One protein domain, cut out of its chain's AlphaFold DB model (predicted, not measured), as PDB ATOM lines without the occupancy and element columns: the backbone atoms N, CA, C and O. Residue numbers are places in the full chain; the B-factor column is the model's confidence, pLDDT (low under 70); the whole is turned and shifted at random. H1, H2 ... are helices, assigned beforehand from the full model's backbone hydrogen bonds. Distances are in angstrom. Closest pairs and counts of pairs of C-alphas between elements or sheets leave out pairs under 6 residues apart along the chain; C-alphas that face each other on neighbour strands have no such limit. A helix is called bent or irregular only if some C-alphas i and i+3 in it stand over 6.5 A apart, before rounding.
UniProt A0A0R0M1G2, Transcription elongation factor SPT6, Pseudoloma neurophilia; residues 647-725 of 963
ATOM      1  N   PRO A 647     237.475 284.203 202.366       85.81
ATOM      2  CA  PRO A 647     236.444 284.211 203.407       85.81
ATOM      3  C   PRO A 647     236.312 285.563 204.118       85.81
ATOM      4  O   PRO A 647     235.284 285.828 204.722       85.81
ATOM      5  N   LEU A 648     237.346 286.412 204.054       87.88
ATOM      6  CA  LEU A 648     237.341 287.731 204.690       87.88
ATOM      7  C   LEU A 648     236.446 288.743 203.966       87.88
ATOM      8  O   LEU A 648     236.053 289.722 204.592       87.88
ATOM      9  N   ASP A 649     236.112 288.520 202.688       87.94
ATOM     10  CA  ASP A 649     235.207 289.407 201.940       87.94
ATOM     11  C   ASP A 649     233.761 289.337 202.477       87.94
ATOM     12  O   ASP A 649     232.983 290.267 202.276       87.94
ATOM     13  N   ALA A 650     233.400 288.260 203.184       85.62
ATOM     14  CA  ALA A 650     232.092 288.092 203.824       85.62
ATOM     15  C   ALA A 650     232.012 288.731 205.224       85.62
ATOM     16  O   ALA A 650     230.935 288.790 205.812       85.62
ATOM     17  N   LEU A 651     233.142 289.181 205.779       85.94
ATOM     18  CA  LEU A 651     233.262 289.629 207.168       85.94
ATOM     19  C   LEU A 651     233.383 291.153 207.256       85.94
ATOM     20  O   LEU A 651     233.673 291.831 206.276       85.94
ATOM     21  N   LEU A 652     233.268 291.693 208.471       83.75
ATOM     22  CA  LEU A 652     233.521 293.109 208.774       83.75
ATOM     23  C   LEU A 652     235.015 293.481 208.660       83.75
ATOM     24  O   LEU A 652     235.408 294.631 208.841       83.75
ATOM     25  N   THR A 653     235.888 292.520 208.349       84.62
ATOM     26  CA  THR A 653     237.304 292.803 208.119       84.62
ATOM     27  C   THR A 653     237.468 293.644 206.856       84.62
ATOM     28  O   THR A 653     237.234 293.179 205.746       84.62
ATOM     29  N   HIS A 654     237.950 294.872 207.013       85.25
ATOM     30  CA  HIS A 654     238.257 295.721 205.869       85.25
ATOM     31  C   HIS A 654     239.433 295.167 205.034       85.25
ATOM     32  O   HIS A 654     240.420 294.716 205.627       85.25
ATOM     33  N   PRO A 655     239.428 295.281 203.686       85.19
ATOM     34  CA  PRO A 655     240.513 294.783 202.831       85.19
ATOM     35  C   PRO A 655     241.920 295.280 203.185       85.19
ATOM     36  O   PRO A 655     242.899 294.556 203.012       85.19
ATOM     37  N   ILE A 656     242.040 296.496 203.728       82.50
ATOM     38  CA  ILE A 656     243.326 297.043 204.209       82.50
ATOM     39  C   ILE A 656     243.957 296.177 205.315       82.50
ATOM     40  O   ILE A 656     245.177 296.121 205.442       82.50
ATOM     41  N   ASN A 657     243.124 295.454 206.066       83.25
ATOM     42  CA  ASN A 657     243.513 294.634 207.206       83.25
ATOM     43  C   ASN A 657     243.661 293.147 206.848       83.25
ATOM     44  O   ASN A 657     244.047 292.361 207.708       83.25
ATOM     45  N   TYR A 658     243.420 292.731 205.595       86.94
ATOM     46  CA  TYR A 658     243.480 291.315 205.197       86.94
ATOM     47  C   TYR A 658     244.817 290.660 205.498       86.94
ATOM     48  O   TYR A 658     244.845 289.525 205.965       86.94
ATOM     49  N   HIS A 659     245.924 291.357 205.249       87.75
ATOM     50  CA  HIS A 659     247.245 290.813 205.538       87.75
ATOM     51  C   HIS A 659     247.421 290.542 207.039       87.75
ATOM     52  O   HIS A 659     247.769 289.428 207.426       87.75
ATOM     53  N   THR A 660     247.102 291.529 207.880       84.50
ATOM     54  CA  THR A 660     247.180 291.423 209.341       84.50
ATOM     55  C   THR A 660     246.275 290.313 209.866       84.50
ATOM     56  O   THR A 660     246.728 289.454 210.617       84.50
ATOM     57  N   THR A 661     245.025 290.257 209.410       85.19
ATOM     58  CA  THR A 661     244.066 289.217 209.798       85.19
ATOM     59  C   THR A 661     244.551 287.820 209.411       85.19
ATOM     60  O   THR A 661     244.528 286.908 210.234       85.19
ATOM     61  N   LYS A 662     245.077 287.648 208.189       88.75
ATOM     62  CA  LYS A 662     245.684 286.383 207.745       88.75
ATOM     63  C   LYS A 662     246.862 285.984 208.641       88.75
ATOM     64  O   LYS A 662     246.960 284.823 209.031       88.75
ATOM     65  N   MET A 663     247.723 286.935 209.006       86.62
ATOM     66  CA  MET A 663     248.848 286.693 209.915       86.62
ATOM     67  C   MET A 663     248.388 286.281 211.317       86.62
ATOM     68  O   MET A 663     248.956 285.349 211.883       86.62
ATOM     69  N   ILE A 664     247.341 286.915 211.858       84.69
ATOM     70  CA  ILE A 664     246.756 286.561 213.162       84.69
ATOM     71  C   ILE A 664     246.206 285.129 213.116       84.69
ATOM     72  O   ILE A 664     246.553 284.304 213.963       84.69
ATOM     73  N   CYS A 665     245.413 284.798 212.090       86.44
ATOM     74  CA  CYS A 665     244.875 283.451 211.905       86.44
ATOM     75  C   CYS A 665     245.995 282.404 211.755       86.44
ATOM     76  O   CYS A 665     245.949 281.365 212.408       86.44
ATOM     77  N   CYS A 666     247.043 282.678 210.973       88.31
ATOM     78  CA  CYS A 666     248.221 281.803 210.879       88.31
ATOM     79  C   CYS A 666     248.947 281.613 212.210       88.31
ATOM     80  O   CYS A 666     249.318 280.490 212.557       88.31
ATOM     81  N   SER A 667     249.139 282.701 212.955       84.62
ATOM     82  CA  SER A 667     249.833 282.672 214.242       84.62
ATOM     83  C   SER A 667     249.092 281.796 215.253       84.62
ATOM     84  O   SER A 667     249.733 281.114 216.050       84.62
ATOM     85  N   SER A 668     247.756 281.731 215.177       84.19
ATOM     86  CA  SER A 668     246.955 280.827 216.016       84.19
ATOM     87  C   SER A 668     247.263 279.338 215.781       84.19
ATOM     88  O   SER A 668     247.172 278.532 216.701       84.19
ATOM     89  N   GLU A 669     247.737 278.983 214.583       86.94
ATOM     90  CA  GLU A 669     248.208 277.639 214.223       86.94
ATOM     91  C   GLU A 669     249.735 277.497 214.386       86.94
ATOM     92  O   GLU A 669     250.344 276.583 213.827       86.94
ATOM     93  N   SER A 670     250.373 278.409 215.132       87.06
ATOM     94  CA  SER A 670     251.828 278.457 215.350       87.06
ATOM     95  C   SER A 670     252.648 278.554 214.056       87.06
ATOM     96  O   SER A 670     253.764 278.034 213.972       87.06
ATOM     97  N   ARG A 671     252.102 279.214 213.026       86.38
ATOM     98  CA  ARG A 671     252.803 279.483 211.764       86.38
ATOM     99  C   ARG A 671     253.299 280.923 211.733       86.38
ATOM    100  O   ARG A 671     252.521 281.845 211.942       86.38
ATOM    101  N   ASN A 672     254.574 281.098 211.396       83.94
ATOM    102  CA  ASN A 672     255.213 282.416 211.307       83.94
ATOM    103  C   ASN A 672     255.148 283.034 209.898       83.94
ATOM    104  O   ASN A 672     255.485 284.201 209.732       83.94
ATOM    105  N   GLU A 673     254.726 282.267 208.889       88.94
ATOM    106  CA  GLU A 673     254.649 282.698 207.489       88.94
ATOM    107  C   GLU A 673     253.257 282.420 206.909       88.94
ATOM    108  O   GLU A 673     252.582 281.459 207.301       88.94
ATOM    109  N   LEU A 674     252.826 283.260 205.961       89.81
ATOM    110  CA  LEU A 674     251.575 283.052 205.233       89.81
ATOM    111  C   LEU A 674     251.730 281.887 204.246       89.81
ATOM    112  O   LEU A 674     252.604 281.942 203.381       89.81
ATOM    113  N   PRO A 675     250.885 280.846 204.338       91.94
ATOM    114  CA  PRO A 675     250.857 279.783 203.349       91.94
ATOM    115  C   PRO A 675     250.152 280.261 202.068       91.94
ATOM    116  O   PRO A 675     249.741 281.418 201.948       91.94
ATOM    117  N   ASP A 676     249.987 279.358 201.103       91.81
ATOM    118  CA  ASP A 676     249.191 279.616 199.904       91.81
ATOM    119  C   ASP A 676     247.729 279.990 200.242       91.81
ATOM    120  O   ASP A 676     247.217 279.685 201.325       91.81
ATOM    121  N   ASN A 677     247.047 280.638 199.288       86.38
ATOM    122  CA  ASN A 677     245.685 281.155 199.465       86.38
ATOM    123  C   ASN A 677     244.657 280.074 199.859       86.38
ATOM    124  O   ASN A 677     243.728 280.362 200.610       86.38
ATOM    125  N   GLU A 678     244.807 278.832 199.395       88.94
ATOM    126  CA  GLU A 678     243.872 277.761 199.747       88.94
ATOM    127  C   GLU A 678     244.057 277.345 201.211       88.94
ATOM    128  O   GLU A 678     243.087 277.232 201.968       88.94
ATOM    129  N   THR A 679     245.311 277.175 201.632       91.19
ATOM    130  CA  THR A 679     245.658 276.822 203.010       91.19
ATOM    131  C   THR A 679     245.265 277.923 203.995       91.19
ATOM    132  O   THR A 679     244.642 277.620 205.013       91.19
ATOM    133  N   ILE A 680     245.559 279.198 203.708       91.12
ATOM    134  CA  ILE A 680     245.169 280.304 204.601       91.12
ATOM    135  C   ILE A 680     243.646 280.419 204.723       91.12
ATOM    136  O   ILE A 680     243.138 280.621 205.822       91.12
ATOM    137  N   ASN A 681     242.898 280.210 203.638       89.06
ATOM    138  CA  ASN A 681     241.438 280.243 203.678       89.06
ATOM    139  C   ASN A 681     240.863 279.113 204.543       89.06
ATOM    140  O   ASN A 681     239.884 279.330 205.258       89.06
ATOM    141  N   LYS A 682     241.478 277.922 204.527       90.81
ATOM    142  CA  LYS A 682     241.126 276.825 205.447       90.81
ATOM    143  C   LYS A 682     241.412 277.198 206.901       90.81
ATOM    144  O   LYS A 682     240.572 276.934 207.755       90.81
ATOM    145  N   ILE A 683     242.549 277.846 207.175       90.62
ATOM    146  CA  ILE A 683     242.896 278.324 208.522       90.62
ATOM    147  C   ILE A 683     241.880 279.369 208.997       90.62
ATOM    148  O   ILE A 683     241.358 279.233 210.097       90.62
ATOM    149  N   ILE A 684     241.537 280.361 208.170       88.62
ATOM    150  CA  ILE A 684     240.535 281.383 208.515       88.62
ATOM    151  C   ILE A 684     239.187 280.728 208.828       88.62
ATOM    152  O   ILE A 684     238.612 281.001 209.875       88.62
ATOM    153  N   LYS A 685     238.702 279.818 207.971       88.25
ATOM    154  CA  LYS A 685     237.444 279.090 208.216       88.25
ATOM    155  C   LYS A 685     237.480 278.295 209.522       88.25
ATOM    156  O   LYS A 685     236.501 278.312 210.257       88.25
ATOM    157  N   LYS A 686     238.607 277.643 209.827       89.31
ATOM    158  CA  LYS A 686     238.812 276.934 211.097       89.31
ATOM    159  C   LYS A 686     238.770 277.893 212.288       89.31
ATOM    160  O   LYS A 686     238.159 277.556 213.291       89.31
ATOM    161  N   CYS A 687     239.374 279.078 212.168       86.44
ATOM    162  CA  CYS A 687     239.315 280.107 213.206       86.44
ATOM    163  C   CYS A 687     237.864 280.535 213.453       86.44
ATOM    164  O   CYS A 687     237.409 280.447 214.580       86.44
ATOM    165  N   LEU A 688     237.111 280.880 212.402       83.00
ATOM    166  CA  LEU A 688     235.705 281.311 212.503       83.00
ATOM    167  C   LEU A 688     234.774 280.268 213.140       83.00
ATOM    168  O   LEU A 688     233.744 280.624 213.701       83.00
ATOM    169  N   GLN A 689     235.113 278.984 213.025       85.12
ATOM    170  CA  GLN A 689     234.356 277.885 213.627       85.12
ATOM    171  C   GLN A 689     234.726 277.627 215.091       85.12
ATOM    172  O   GLN A 689     234.053 276.841 215.753       85.12
ATOM    173  N   ASP A 690     235.792 278.250 215.593       82.94
ATOM    174  CA  ASP A 690     236.336 277.983 216.915       82.94
ATOM    175  C   ASP A 690     236.037 279.136 217.887       82.94
ATOM    176  O   ASP A 690     236.718 280.165 217.847       82.94
ATOM    177  N   PRO A 691     235.070 278.975 218.810       76.69
ATOM    178  CA  PRO A 691     234.707 280.029 219.757       76.69
ATOM    179  C   PRO A 691     235.851 280.378 220.723       76.69
ATOM    180  O   PRO A 691     235.902 281.489 221.240       76.69
ATOM    181  N   THR A 692     236.816 279.471 220.926       80.62
ATOM    182  CA  THR A 692     237.974 279.684 221.815       80.62
ATOM    183  C   THR A 692     239.151 280.356 221.111       80.62
ATOM    184  O   THR A 692     240.192 280.609 221.718       80.62
ATOM    185  N   PHE A 693     239.035 280.651 219.811       80.25
ATOM    186  CA  PHE A 693     240.114 281.243 219.026       80.25
ATOM    187  C   PHE A 693     240.707 282.493 219.681       80.25
ATOM    188  O   PHE A 693     241.930 282.576 219.782       80.25
ATOM    189  N   ILE A 694     239.866 283.419 220.160       69.44
ATOM    190  CA  ILE A 694     240.325 284.664 220.793       69.44
ATOM    191  C   ILE A 694     241.131 284.360 222.062       69.44
ATOM    192  O   ILE A 694     242.181 284.961 222.280       69.44
ATOM    193  N   GLU A 695     240.692 283.392 222.868       70.38
ATOM    194  CA  GLU A 695     241.359 282.998 224.116       70.38
ATOM    195  C   GLU A 695     242.717 282.328 223.875       70.38
ATOM    196  O   GLU A 695     243.648 282.483 224.668       70.38
ATOM    197  N   ARG A 696     242.862 281.601 222.761       71.00
ATOM    198  CA  ARG A 696     244.114 280.915 222.402       71.00
ATOM    199  C   ARG A 696     245.190 281.845 221.867       71.00
ATOM    200  O   ARG A 696     246.361 281.454 221.827       71.00
ATOM    201  N   LEU A 697     244.829 283.052 221.444       68.69
ATOM    202  CA  LEU A 697     245.807 284.022 220.994       68.69
ATOM    203  C   LEU A 697     246.630 284.501 222.206       68.69
ATOM    204  O   LEU A 697     246.200 285.345 222.988       68.69
ATOM    205  N   ARG A 698     247.840 283.946 222.365       61.91
ATOM    206  CA  ARG A 698     248.814 284.318 223.411       61.91
ATOM    207  C   ARG A 698     249.397 285.707 223.148       61.91
ATOM    208  O   ARG A 698     250.543 285.840 222.723       61.91
ATOM    209  N   ILE A 699     248.593 286.734 223.368       63.88
ATOM    210  CA  ILE A 699     248.928 288.123 223.068       63.88
ATOM    211  C   ILE A 699     249.080 288.900 224.381       63.88
ATOM    212  O   ILE A 699     248.346 288.658 225.337       63.88
ATOM    213  N   ASN A 700     250.038 289.833 224.440       65.62
ATOM    214  CA  ASN A 700     250.137 290.771 225.562       65.62
ATOM    215  C   ASN A 700     248.875 291.660 225.651       65.62
ATOM    216  O   ASN A 700     248.180 291.870 224.664       65.62
ATOM    217  N   GLU A 701     248.557 292.186 226.828       63.03
ATOM    218  CA  GLU A 701     247.278 292.866 227.089       63.03
ATOM    219  C   GLU A 701     247.025 294.094 226.186       63.03
ATOM    220  O   GLU A 701     245.909 294.302 225.722       63.03
ATOM    221  N   THR A 702     248.077 294.834 225.825       57.00
ATOM    222  CA  THR A 702     248.024 295.996 224.918       57.00
ATOM    223  C   THR A 702     247.801 295.631 223.449       57.00
ATOM    224  O   THR A 702     247.111 296.342 222.730       57.00
ATOM    225  N   THR A 703     248.357 294.516 222.973       62.16
ATOM    226  CA  THR A 703     248.110 294.023 221.605       62.16
ATOM    227  C   THR A 703     246.806 293.221 221.559       62.16
ATOM    228  O   THR A 703     246.213 293.055 220.493       62.16
ATOM    229  N   ARG A 704     246.325 292.740 222.714       62.59
ATOM    230  CA  ARG A 704     245.072 291.998 222.850       62.59
ATOM    231  C   ARG A 704     243.881 292.880 222.500       62.59
ATOM    232  O   ARG A 704     243.045 292.403 221.756       62.59
ATOM    233  N   SER A 705     243.816 294.140 222.924       58.94
ATOM    234  CA  SER A 705     242.740 295.066 222.521       58.94
ATOM    235  C   SER A 705     242.741 295.351 221.012       58.94
ATOM    236  O   SER A 705     241.690 295.271 220.381       58.94
ATOM    237  N   THR A 706     243.915 295.557 220.404       61.25
ATOM    238  CA  THR A 706     244.063 295.723 218.946       61.25
ATOM    239  C   THR A 706     243.611 294.492 218.173       61.25
ATOM    240  O   THR A 706     242.853 294.576 217.207       61.25
ATOM    241  N   ILE A 707     244.058 293.318 218.612       63.69
ATOM    242  CA  ILE A 707     243.695 292.061 217.970       63.69
ATOM    243  C   ILE A 707     242.237 291.710 218.259       63.69
ATOM    244  O   ILE A 707     241.579 291.222 217.354       63.69
ATOM    245  N   ILE A 708     241.693 292.023 219.436       61.09
ATOM    246  CA  ILE A 708     240.263 291.903 219.734       61.09
ATOM    247  C   ILE A 708     239.471 292.800 218.790       61.09
ATOM    248  O   ILE A 708     238.554 292.287 218.179       61.09
ATOM    249  N   ALA A 709     239.834 294.062 218.557       60.59
ATOM    250  CA  ALA A 709     239.124 294.907 217.590       60.59
ATOM    251  C   ALA A 709     239.144 294.307 216.166       60.59
ATOM    252  O   ALA A 709     238.115 294.237 215.492       60.59
ATOM    253  N   HIS A 710     240.289 293.772 215.724       63.88
ATOM    254  CA  HIS A 710     240.385 293.064 214.441       63.88
ATOM    255  C   HIS A 710     239.654 291.707 214.423       63.88
ATOM    256  O   HIS A 710     239.170 291.297 213.370       63.88
ATOM    257  N   CYS A 711     239.551 291.013 215.558       59.78
ATOM    258  CA  CYS A 711     238.883 289.717 215.692       59.78
ATOM    259  C   CYS A 711     237.376 289.855 215.940       59.78
ATOM    260  O   CYS A 711     236.618 289.025 215.466       59.78
ATOM    261  N   VAL A 712     236.900 290.912 216.589       58.03
ATOM    262  CA  VAL A 712     235.474 291.260 216.693       58.03
ATOM    263  C   VAL A 712     234.904 291.443 215.285       58.03
ATOM    264  O   VAL A 712     233.841 290.914 214.975       58.03
ATOM    265  N   ASN A 713     235.689 292.038 214.380       60.41
ATOM    266  CA  ASN A 713     235.367 292.118 212.953       60.41
ATOM    267  C   ASN A 713     235.358 290.752 212.222       60.41
ATOM    268  O   ASN A 713     234.841 290.666 211.108       60.41
ATOM    269  N   LEU A 714     235.927 289.689 212.808       59.19
ATOM    270  CA  LEU A 714     235.834 288.312 212.299       59.19
ATOM    271  C   LEU A 714     234.582 287.584 212.805       59.19
ATOM    272  O   LEU A 714     234.021 286.784 212.064       59.19
ATOM    273  N   TYR A 715     234.163 287.837 214.048       60.97
ATOM    274  CA  TYR A 715     233.074 287.097 214.704       60.97
ATOM    275  C   TYR A 715     231.721 287.789 214.657       60.97
ATOM    276  O   TYR A 715     230.740 287.175 215.073       60.97
ATOM    277  N   PHE A 716     231.642 289.031 214.169       69.81
ATOM    278  CA  PHE A 716     230.355 289.696 214.046       69.81
ATOM    279  C   PHE A 716     229.431 288.875 213.141       69.81
ATOM    280  O   PHE A 716     229.583 288.829 211.919       69.81
ATOM    281  N   LYS A 717     228.456 288.229 213.774       72.38
ATOM    282  CA  LYS A 717     227.350 287.555 213.124       72.38
ATOM    283  C   LYS A 717     226.084 288.197 213.642       72.38
ATOM    284  O   LYS A 717     225.843 288.253 214.844       72.38
ATOM    285  N   ARG A 718     225.286 288.670 212.700       77.62
ATOM    286  CA  ARG A 718     223.975 289.224 212.984       77.62
ATOM    287  C   ARG A 718     223.118 288.196 213.728       77.62
ATOM    288  O   ARG A 718     223.119 287.020 213.343       77.62
ATOM    289  N   SER A 719     222.396 288.624 214.763       80.00
ATOM    290  CA  SER A 719     221.396 287.756 215.381       80.00
ATOM    291  C   SER A 719     220.288 287.476 214.365       80.00
ATOM    292  O   SER A 719     219.962 288.307 213.512       80.00
ATOM    293  N   VAL A 720     219.773 286.250 214.388       85.62
ATOM    294  CA  VAL A 720     218.678 285.858 213.503       85.62
ATOM    295  C   VAL A 720     217.388 286.176 214.229       85.62
ATOM    296  O   VAL A 720     217.106 285.587 215.266       85.62
ATOM    297  N   PHE A 721     216.601 287.084 213.669       86.62
ATOM    298  CA  PHE A 721     215.269 287.373 214.163       86.62
ATOM    299  C   PHE A 721     214.381 286.140 213.996       86.62
ATOM    300  O   PHE A 721     214.190 285.640 212.882       86.62
ATOM    301  N   GLU A 722     213.850 285.647 215.111       84.94
ATOM    302  CA  GLU A 722     213.013 284.444 215.147       84.94
ATOM    303  C   GLU A 722     211.510 284.756 215.183       84.94
ATOM    304  O   GLU A 722     210.693 283.840 215.236       84.94
ATOM    305  N   GLY A 723     211.141 286.034 215.075       83.94
ATOM    306  CA  GLY A 723     209.775 286.515 215.256       83.94
ATOM    307  C   GLY A 723     209.617 287.289 216.562       83.94
ATOM    308  O   GLY A 723     210.550 287.409 217.353       83.94
ATOM    309  N   LEU A 724     208.430 287.860 216.762       82.88
ATOM    310  CA  LEU A 724     208.062 288.420 218.061       82.88
ATOM    311  C   LEU A 724     207.922 287.282 219.079       82.88
ATOM    312  O   LEU A 724     207.315 286.260 218.759       82.88
ATOM    313  N   ASP A 725     208.439 287.482 220.291       83.06
ATOM    314  CA  ASP A 725     208.116 286.602 221.415       83.06
ATOM    315  C   ASP A 725     206.616 286.667 221.752       83.06
ATOM    316  O   ASP A 725     205.891 287.576 221.331       83.06
TER     317      ASP A 725
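What this domain is: This is residues 647 to 725 of the 963 residues of the protein "Transcription elongation factor SPT6" of Pseudoloma neurophilia (UniProt A0A0R0M1G2). Three longer helices, H2, H3 and H5, stand steeply to one another in a small body, their centres making a wide triangle, and an extended tail, residues 718 to 725, sticks out from it and makes the longest axis. Two short helices fill in the body: H1 sits near the beginning of H2 and beside H3, while H4 lies near H5. The printed part has 79 residues with five named helices, in the order H1, H2, H3, H4, H5, and no named strand; its class is all helix. It is only just compact, close to loose, with a radius of gyration of the C-alphas of 13.6 A, and its outline is elongated, spanning 48 by 31 by 23 A.

How they stand to each other: The printed part begins with H1, residues 647 to 650, and a tight link of 4 residues joins it to H2, residues 655 to 668. These two only just touch, with 3 pairs of C-alphas within 8 A, and touch only at the corner by their link; their closest C-alphas, those of Leu 648 and Tyr 658, are 7.1 A apart. H2 is irregular: C-alphas 656 and 659 are 7.5 A apart. A short link of 8 residues runs to H3, residues 677 to 688. H2 touches H3 with residues 662 to 666 alone; the closest C-alphas are those of Cys 665 and Ile 684, 5.9 A apart, and the lines stand about perpendicular at 75 degrees. H1 and H3 only just touch, with 3 pairs of C-alphas within 8 A, the closest being those of Pro 647 and Asn 681 at 6.4 A. A tight link leads to H4, residues 693 to 696, which touches no helix. H4 is apart from H1, and is near H5, residues 701 to 715, where the closest C-alphas of the two, those of Ile 694 and Ile 708, are 7.3 A apart. H2 is the hub, touching H1, H3 and H5. H2 and H5 only just touch, with 3 pairs of C-alphas within 8 A, the closest being those of Thr 661 and His 710 at 7.1 A. Their lines run opposite ways at a steep tilt of 69.5 degrees, only just short of about perpendicular. H3 and H5 are close but not clearly touching, about perpendicular at 82 degrees, with the closest C-alphas, those of Leu 688 and Tyr 715, 6.7 A apart. In H3 every O i to N i+4 pair is within hydrogen-bond range; in H2 8 of 10 are and in H5 9 of 11, while H1 and H4 are too short for such a pair.

Where its parts are: H1 runs from C-alpha 647 at (236.444, 284.211, 203.407) to Ala 650. H2 goes from Pro 655 to Ser 668, 20.3 A from first to last C-alpha. H3 goes from Asn 677, with its C-alpha at (245.685, 281.155, 199.465), to Leu 688, 16.4 A. H4 is short, from Phe 693 to Arg 696. H5, the longest helix by residues with 15, covers 19.7 A from Glu 701 to Tyr 715, and its last C-alpha is at (233.074, 287.097, 214.704).

The domain as a whole: The two C-alphas farthest apart, those of Glu 673 and Asp 725, are 48.7 A apart. Residues 718 to 725 stand free; the body without them has 71 residues, spans 31 by 25 by 23 A and has a radius of gyration of 11.1 A. The printed part has no cut, and no link is long. The mean pLDDT of the printed part is 79.1, and it is under 70 at residue 694 and at residues 697 to 716; the mean over H5 is 61.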